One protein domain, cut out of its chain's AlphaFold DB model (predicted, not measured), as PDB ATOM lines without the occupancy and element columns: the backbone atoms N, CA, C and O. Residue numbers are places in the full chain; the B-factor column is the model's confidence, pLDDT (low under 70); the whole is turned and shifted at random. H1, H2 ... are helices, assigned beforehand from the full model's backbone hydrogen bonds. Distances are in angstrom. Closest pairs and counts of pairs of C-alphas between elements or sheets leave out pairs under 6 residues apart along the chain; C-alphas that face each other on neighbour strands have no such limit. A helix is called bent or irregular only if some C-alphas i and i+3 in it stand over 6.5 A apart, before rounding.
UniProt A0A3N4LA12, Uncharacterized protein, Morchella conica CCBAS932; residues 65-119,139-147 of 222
ATOM      1  N   SER A  65      49.819  57.590  28.024       65.25
ATOM      2  CA  SER A  65      48.708  57.605  27.069       65.25
ATOM      3  C   SER A  65      48.910  56.657  25.885       65.25
ATOM      4  O   SER A  65      47.936  56.048  25.444       65.25
ATOM      5  N   THR A  66      50.155  56.480  25.437       80.81
ATOM      6  CA  THR A  66      50.546  55.743  24.222       80.81
ATOM      7  C   THR A  66      51.023  54.314  24.485       80.81
ATOM      8  O   THR A  66      51.181  53.526  23.557       80.81
ATOM      9  N   ASN A  67      51.261  53.964  25.746       82.94
ATOM     10  CA  ASN A  67      51.787  52.668  26.144       82.94
ATOM     11  C   ASN A  67      50.688  51.578  26.188       82.94
ATOM     12  O   ASN A  67      49.639  51.789  26.794       82.94
ATOM     13  N   THR A  68      50.930  50.398  25.611       86.81
ATOM     14  CA  THR A  68      49.935  49.308  25.522       86.81
ATOM     15  C   THR A  68      49.354  48.887  26.876       86.81
ATOM     16  O   THR A  68      48.140  48.730  26.995       86.81
ATOM     17  N   ASP A  69      50.172  48.793  27.923       82.06
ATOM     18  CA  ASP A  69      49.718  48.341  29.245       82.06
ATOM     19  C   ASP A  69      48.877  49.412  29.944       82.06
ATOM     20  O   ASP A  69      47.872  49.126  30.592       82.06
ATOM     21  N   SER A  70      49.222  50.684  29.739       85.44
ATOM     22  CA  SER A  70      48.403  51.804  30.209       85.44
ATOM     23  C   SER A  70      47.047  51.889  29.490       85.44
ATOM     24  O   SER A  70      46.055  52.347  30.064       85.44
ATOM     25  N   ILE A  71      46.982  51.460  28.225       88.06
ATOM     26  CA  ILE A  71      45.734  51.342  27.463       88.06
ATOM     27  C   ILE A  71      44.920  50.167  28.008       88.06
ATOM     28  O   ILE A  71      43.721  50.328  28.233       88.06
ATOM     29  N   ALA A  72      45.571  49.040  28.307       86.38
ATOM     30  CA  ALA A  72      44.943  47.884  28.933       86.38
ATOM     31  C   ALA A  72      44.361  48.212  30.318       86.38
ATOM     32  O   ALA A  72      43.228  47.855  30.609       86.38
ATOM     33  N   LEU A  73      45.073  48.958  31.162       86.44
ATOM     34  CA  LEU A  73      44.556  49.378  32.471       86.44
ATOM     35  C   LEU A  73      43.354  50.326  32.364       86.44
ATOM     36  O   LEU A  73      42.408  50.249  33.146       86.44
ATOM     37  N   ARG A  74      43.359  51.233  31.384       89.12
ATOM     38  CA  ARG A  74      42.221  52.135  31.155       89.12
ATOM     39  C   ARG A  74      41.035  51.412  30.522       89.12
ATOM     40  O   ARG A  74      39.896  51.779  30.807       89.12
ATOM     41  N   SER A  75      41.268  50.395  29.695       89.62
ATOM     42  CA  SER A  75      40.195  49.567  29.139       89.62
ATOM     43  C   SER A  75      39.581  48.658  30.202       89.62
ATOM     44  O   SER A  75      38.355  48.598  30.291       89.62
ATOM     45  N   THR A  76      40.391  48.039  31.068       89.12
ATOM     46  CA  THR A  76      39.889  47.236  32.192       89.12
ATOM     47  C   THR A  76      39.097  48.097  33.164       89.12
ATOM     48  O   THR A  76      38.001  47.705  33.546       89.12
ATOM     49  N   LEU A  77      39.563  49.304  33.500       89.88
ATOM     50  CA  LEU A  77      38.805  50.222  34.351       89.88
ATOM     51  C   LEU A  77      37.440  50.577  33.747       89.88
ATOM     52  O   LEU A  77      36.435  50.550  34.455       89.88
ATOM     53  N   ARG A  78      37.384  50.887  32.445       92.25
ATOM     54  CA  ARG A  78      36.112  51.158  31.757       92.25
ATOM     55  C   ARG A  78      35.181  49.952  31.802       92.25
ATOM     56  O   ARG A  78      34.000  50.127  32.084       92.25
ATOM     57  N   LEU A  79      35.710  48.747  31.586       90.31
ATOM     58  CA  LEU A  79      34.927  47.519  31.676       90.31
ATOM     59  C   LEU A  79      34.392  47.297  33.094       90.31
ATOM     60  O   LEU A  79      33.207  47.038  33.247       90.31
ATOM     61  N   LEU A  80      35.222  47.470  34.127       89.88
ATOM     62  CA  LEU A  80      34.807  47.340  35.526       89.88
ATOM     63  C   LEU A  80      33.744  48.377  35.904       89.88
ATOM     64  O   LEU A  80      32.802  48.067  36.629       89.88
ATOM     65  N   MET A  81      33.863  49.613  35.413       92.25
ATOM     66  CA  MET A  81      32.853  50.646  35.644       92.25
ATOM     67  C   MET A  81      31.523  50.312  34.967       92.25
ATOM     68  O   MET A  81      30.488  50.443  35.618       92.25
ATOM     69  N   LEU A  82      31.560  49.836  33.720       92.19
ATOM     70  CA  LEU A  82      30.376  49.379  32.991       92.19
ATOM     71  C   LEU A  82      29.741  48.161  33.673       92.19
ATOM     72  O   LEU A  82      28.529  48.105  33.843       92.19
ATOM     73  N   GLN A  83      30.559  47.205  34.112       89.62
ATOM     74  CA  GLN A  83      30.103  46.026  34.839       89.62
ATOM     75  C   GLN A  83      29.445  46.403  36.163       89.62
ATOM     76  O   GLN A  83      28.403  45.854  36.505       89.62
ATOM     77  N   ARG A  84      30.018  47.369  36.883       91.38
ATOM     78  CA  ARG A  84      29.452  47.905  38.122       91.38
ATOM     79  C   ARG A  84      28.105  48.582  37.885       91.38
ATOM     80  O   ARG A  84      27.211  48.443  38.709       91.38
ATOM     81  N   GLU A  85      27.968  49.353  36.813       93.69
ATOM     82  CA  GLU A  85      26.704  50.006  36.470       93.69
ATOM     83  C   GLU A  85      25.642  48.987  36.056       93.69
ATOM     84  O   GLU A  85      24.554  48.989  36.624       93.69
ATOM     85  N   ARG A  86      25.999  48.035  35.185       90.44
ATOM     86  CA  ARG A  86      25.125  46.911  34.829       90.44
ATOM     87  C   ARG A  86      24.688  46.130  36.068       90.44
ATOM     88  O   ARG A  86      23.501  45.934  36.245       90.44
ATOM     89  N   ALA A  87      25.612  45.773  36.959       90.50
ATOM     90  CA  ALA A  87      25.287  45.024  38.170       90.50
ATOM     91  C   ALA A  87      24.314  45.776  39.095       90.50
ATOM     92  O   ALA A  87      23.496  45.146  39.754       90.50
ATOM     93  N   ARG A  88      24.369  47.115  39.148       93.88
ATOM     94  CA  ARG A  88      23.386  47.898  39.915       93.88
ATOM     95  C   ARG A  88      21.996  47.807  39.311       93.88
ATOM     96  O   ARG A  88      21.045  47.586  40.049       93.88
ATOM     97  N   ASN A  89      21.904  47.958  37.996       93.44
ATOM     98  CA  ASN A  89      20.631  47.858  37.298       93.44
ATOM     99  C   ASN A  89      20.080  46.429  37.401       93.44
ATOM    100  O   ASN A  89      18.915  46.259  37.724       93.44
ATOM    101  N   ASP A  90      20.933  45.415  37.240       90.75
ATOM    102  CA  ASP A  90      20.560  44.004  37.372       90.75
ATOM    103  C   ASP A  90      20.026  43.676  38.779       90.75
ATOM    104  O   ASP A  90      19.118  42.867  38.929       90.75
ATOM    105  N   ILE A  91      20.557  44.302  39.836       92.88
ATOM    106  CA  ILE A  91      20.013  44.129  41.193       92.88
ATOM    107  C   ILE A  91      18.618  44.749  41.300       92.88
ATOM    108  O   ILE A  91      17.719  44.108  41.836       92.88
ATOM    109  N   GLN A  92      18.431  45.961  40.775       94.31
ATOM    110  CA  GLN A  92      17.133  46.640  40.805       94.31
ATOM    111  C   GLN A  92      16.069  45.846  40.038       94.31
ATOM    112  O   GLN A  92      14.975  45.634  40.552       94.31
ATOM    113  N   THR A  93      16.407  45.313  38.862       91.88
ATOM    114  CA  THR A  93      15.473  44.482  38.092       91.88
ATOM    115  C   THR A  93      15.136  43.179  38.815       91.88
ATOM    116  O   THR A  93      13.976  42.770  38.837       91.88
ATOM    117  N   LEU A  94      16.105  42.532  39.473       90.81
ATOM    118  CA  LEU A  94      15.833  41.342  40.290       90.81
ATOM    119  C   LEU A  94      14.953  41.653  41.507       90.81
ATOM    120  O   LEU A  94      14.148  40.809  41.905       90.81
ATOM    121  N   GLU A  95      15.086  42.836  42.105       93.81
ATOM    122  CA  GLU A  95      14.213  43.288  43.191       93.81
ATOM    123  C   GLU A  95      12.776  43.507  42.705       93.81
ATOM    124  O   GLU A  95      11.839  43.034  43.349       93.81
ATOM    125  N   GLU A  96      12.589  44.136  41.546       92.44
ATOM    126  CA  GLU A  96      11.274  44.321  40.922       92.44
ATOM    127  C   GLU A  96      10.611  42.979  40.583       92.44
ATOM    128  O   GLU A  96       9.472  42.730  40.986       92.44
ATOM    129  N   LEU A  97      11.349  42.071  39.935       90.75
ATOM    130  CA  LEU A  97      10.871  40.722  39.618       90.75
ATOM    131  C   LEU A  97      10.496  39.948  40.883       90.75
ATOM    132  O   LEU A  97       9.475  39.259  40.914       90.75
ATOM    133  N   ARG A  98      11.286  40.085  41.954       92.25
ATOM    134  CA  ARG A  98      10.967  39.485  43.252       92.25
ATOM    135  C   ARG A  98       9.647  40.022  43.799       92.25
ATOM    136  O   ARG A  98       8.849  39.232  44.296       92.25
ATOM    137  N   LEU A  99       9.416  41.332  43.752       93.81
ATOM    138  CA  LEU A  99       8.175  41.930  44.254       93.81
ATOM    139  C   LEU A  99       6.961  41.473  43.438       93.81
ATOM    140  O   LEU A  99       5.941  41.107  44.021       93.81
ATOM    141  N   GLN A 100       7.086  41.402  42.114       90.38
ATOM    142  CA  GLN A 100       6.029  40.896  41.240       90.38
ATOM    143  C   GLN A 100       5.721  39.416  41.499       90.38
ATOM    144  O   GLN A 100       4.552  39.040  41.566       90.38
ATOM    145  N   ALA A 101       6.749  38.587  41.701       90.50
ATOM    146  CA  ALA A 101       6.582  37.172  42.029       90.50
ATOM    147  C   ALA A 101       5.861  36.959  43.372       90.50
ATOM    148  O   ALA A 101       5.127  35.985  43.532       90.50
ATOM    149  N   LEU A 102       6.057  37.869  44.335       94.56
ATOM    150  CA  LEU A 102       5.357  37.835  45.621       94.56
ATOM    151  C   LEU A 102       3.886  38.265  45.505       94.56
ATOM    152  O   LEU A 102       3.051  37.708  46.213       94.56
ATOM    153  N   ASP A 103       3.567  39.220  44.627       96.75
ATOM    154  CA  ASP A 103       2.189  39.670  44.370       96.75
ATOM    155  C   ASP A 103       1.389  38.644  43.545       96.75
ATOM    156  O   ASP A 103       0.235  38.347  43.855       96.75
ATOM    157  N   LYS A 104       2.011  38.057  42.510       94.69
ATOM    158  CA  LYS A 104       1.377  37.117  41.568       94.69
ATOM    159  C   LYS A 104       2.198  35.829  41.411       94.69
ATOM    160  O   LYS A 104       2.931  35.673  40.433       94.69
ATOM    161  N   PRO A 105       2.058  34.862  42.334       92.38
ATOM    162  CA  PRO A 105       2.899  33.667  42.335       92.38
ATOM    163  C   PRO A 105       2.613  32.692  41.181       92.38
ATOM    164  O   PRO A 105       3.532  32.014  40.735       92.38
ATOM    165  N   VAL A 106       1.368  32.600  40.692       94.44
ATOM    166  CA  VAL A 106       0.992  31.651  39.618       94.44
ATOM    167  C   VAL A 106       1.522  32.115  38.258       94.44
ATOM    168  O   VAL A 106       2.212  31.356  37.586       94.44
ATOM    169  N   GLU A 107       1.306  33.387  37.922       90.38
ATOM    170  CA  GLU A 107       1.827  34.041  36.708       90.38
ATOM    171  C   GLU A 107       3.356  33.930  36.605       90.38
ATOM    172  O   GLU A 107       3.921  33.709  35.538       90.38
ATOM    173  N   PHE A 108       4.055  34.038  37.740       90.50
ATOM    174  CA  PHE A 108       5.509  33.922  37.769       90.50
ATOM    175  C   PHE A 108       6.008  32.511  37.416       90.50
ATOM    176  O   PHE A 108       7.054  32.367  36.785       90.50
ATOM    177  N   ILE A 109       5.279  31.460  37.804       92.56
ATOM    178  CA  ILE A 109       5.637  30.079  37.446       92.56
ATOM    179  C   ILE A 109       5.495  29.876  35.938       92.56
ATOM    180  O   ILE A 109       6.390  29.293  35.324       92.56
ATOM    181  N   GLU A 110       4.411  30.386  35.351       90.19
ATOM    182  CA  GLU A 110       4.191  30.351  33.903       90.19
ATOM    183  C   GLU A 110       5.319  31.089  33.172       90.19
ATOM    184  O   GLU A 110       5.950  30.513  32.286       90.19
ATOM    185  N   TYR A 111       5.700  32.279  33.646       86.44
ATOM    186  CA  TYR A 111       6.840  33.035  33.122       86.44
ATOM    187  C   TYR A 111       8.171  32.258  33.169       86.44
ATOM    188  O   TYR A 111       8.910  32.209  32.182       86.44
ATOM    189  N   ILE A 112       8.496  31.602  34.291       88.50
ATOM    190  CA  ILE A 112       9.713  30.778  34.400       88.50
ATOM    191  C   ILE A 112       9.645  29.553  33.478       88.50
ATOM    192  O   ILE A 112      10.667  29.146  32.918       88.50
ATOM    193  N   GLN A 113       8.464  28.962  33.302       88.19
ATOM    194  CA  GLN A 113       8.259  27.819  32.417       88.19
ATOM    195  C   GLN A 113       8.414  28.207  30.942       88.19
ATOM    196  O   GLN A 113       9.065  27.476  30.193       88.19
ATOM    197  N   GLU A 114       7.887  29.362  30.535       86.88
ATOM    198  CA  GLU A 114       8.092  29.933  29.200       86.88
ATOM    199  C   GLU A 114       9.571  30.222  28.941       86.88
ATOM    200  O   GLU A 114      10.102  29.852  27.893       86.88
ATOM    201  N   LEU A 115      10.275  30.790  29.921       83.38
ATOM    202  CA  LEU A 115      11.709  31.043  29.821       83.38
ATOM    203  C   LEU A 115      12.527  29.745  29.707       83.38
ATOM    204  O   LEU A 115      13.486  29.673  28.937       83.38
ATOM    205  N   ALA A 116      12.156  28.708  30.461       81.88
ATOM    206  CA  ALA A 116      12.796  27.398  30.381       81.88
ATOM    207  C   ALA A 116      12.533  26.719  29.026       81.88
ATOM    208  O   ALA A 116      13.435  26.086  28.472       81.88
ATOM    209  N   ALA A 117      11.326  26.876  28.476       80.56
ATOM    210  CA  ALA A 117      10.941  26.351  27.169       80.56
ATOM    211  C   ALA A 117      11.606  27.103  26.003       80.56
ATOM    212  O   ALA A 117      11.939  26.481  24.995       80.56
ATOM    213  N   ALA A 118      11.852  28.410  26.147       70.50
ATOM    214  CA  ALA A 118      12.519  29.234  25.139       70.50
ATOM    215  C   ALA A 118      13.996  28.852  24.911       70.50
ATOM    216  O   ALA A 118      14.586  29.254  23.908       70.50
ATOM    217  N   GLY A 119      14.587  28.044  25.798       63.19
ATOM    218  CA  GLY A 119      16.005  27.715  25.747       63.19
ATOM    219  C   GLY A 119      16.869  28.931  26.089       63.19
ATOM    220  O   GLY A 119      16.505  30.083  25.869       63.19
ATOM    221  N   PRO A 139      18.060  39.388  34.019       84.81
ATOM    222  CA  PRO A 139      19.414  39.856  33.787       84.81
ATOM    223  C   PRO A 139      20.336  38.658  33.578       84.81
ATOM    224  O   PRO A 139      20.338  37.687  34.341       84.81
ATOM    225  N   LYS A 140      21.113  38.703  32.493       83.38
ATOM    226  CA  LYS A 140      22.025  37.611  32.147       83.38
ATOM    227  C   LYS A 140      23.193  37.575  33.136       83.38
ATOM    228  O   LYS A 140      23.680  38.639  33.520       83.38
ATOM    229  N   PRO A 141      23.710  36.380  33.479       81.81
ATOM    230  CA  PRO A 141      24.939  36.265  34.251       81.81
ATOM    231  C   PRO A 141      26.053  37.119  33.640       81.81
ATOM    232  O   PRO A 141      26.319  37.053  32.439       81.81
ATOM    233  N   GLN A 142      26.688  37.946  34.467       79.38
ATOM    234  CA  GLN A 142      27.721  38.860  34.003       79.38
ATOM    235  C   GLN A 142      28.997  38.098  33.622       79.38
ATOM    236  O   GLN A 142      29.560  37.352  34.421       79.38
ATOM    237  N   GLU A 143      29.493  38.335  32.409       81.94
ATOM    238  CA  GLU A 143      30.772  37.795  31.952       81.94
ATOM    239  C   GLU A 143      31.939  38.549  32.603       81.94
ATOM    240  O   GLU A 143      32.138  39.751  32.390       81.94
ATOM    241  N   ILE A 144      32.723  37.834  33.414       76.25
ATOM    242  CA  ILE A 144      33.896  38.377  34.099       76.25
ATOM    243  C   ILE A 144      35.129  38.143  33.223       76.25
ATOM    244  O   ILE A 144      35.652  37.031  33.134       76.25
ATOM    245  N   TYR A 145      35.622  39.212  32.604       75.06
ATOM    246  CA  TYR A 145      36.853  39.188  31.822       75.06
ATOM    247  C   TYR A 145      38.067  39.427  32.720       75.06
ATOM    248  O   TYR A 145      38.091  40.348  33.538       75.06
ATOM    249  N   ARG A 146      39.100  38.599  32.560       81.38
ATOM    250  CA  ARG A 146      40.376  38.775  33.264       81.38
ATOM    251  C   ARG A 146      41.182  39.900  32.618       81.38
ATOM    252  O   ARG A 146      41.135  40.077  31.402       81.38
ATOM    253  N   CYS A 147      41.935  40.645  33.428       69.62
ATOM    254  CA  CYS A 147      42.873  41.619  32.887       69.62
ATOM    255  C   CYS A 147      44.012  40.907  32.134       69.62
ATOM    256  O   CYS A 147      44.433  39.819  32.542       69.62
TER     257      CYS A 147
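Overview. This is residues 65 to 119 and 139 to 147 of the 222 residues of an uncharacterized protein of Morchella conica CCBAS932 (UniProt A0A3N4LA12). A long helix, H1, makes the longest axis, and the shorter H2 turns back from its last end to form an open corner like a bent L. An extended stretch without a named element, residues 139 to 147, runs back beside H1 within the angle. The printed part has 64 residues with two named helices, H1 then H2, and no named strand; the class is all helix. It is extended, with a radius of gyration of the C-alphas of 18.1 A and spans of 57 by 24 by 12 A.

Along the chain. H1, residues 68 to 103, begins at C-alpha 68 (49.935, 49.308, 25.522) and is 52.2 A long. H2, residues 105 to 117, is 18.7 A long and ends at C-alpha 117 (10.941, 26.351, 27.169).

Arrangement. A tight link of one residue, Lys 104, joins H1 to H2. They only just touch, with 3 pairs of C-alphas within 8 A, and touch only at the corner; the closest C-alphas, of Ala 101 and Phe 108, are 5.5 A apart. They run opposite ways at a steep tilt of 45 degrees. In H1 and H2 every O i to N i+4 pair is within hydrogen-bond range.

Size, cuts and confidence. The two farthest C-alphas, of Thr 66 and Val 106, are 57.2 A apart. Residues 120 to 138 are not printed; C-alphas 119 and 139 are 15.0 A apart across the cut. Mean pLDDT of the printed part is 87.3; residues 65, 119 and 147 are under 70.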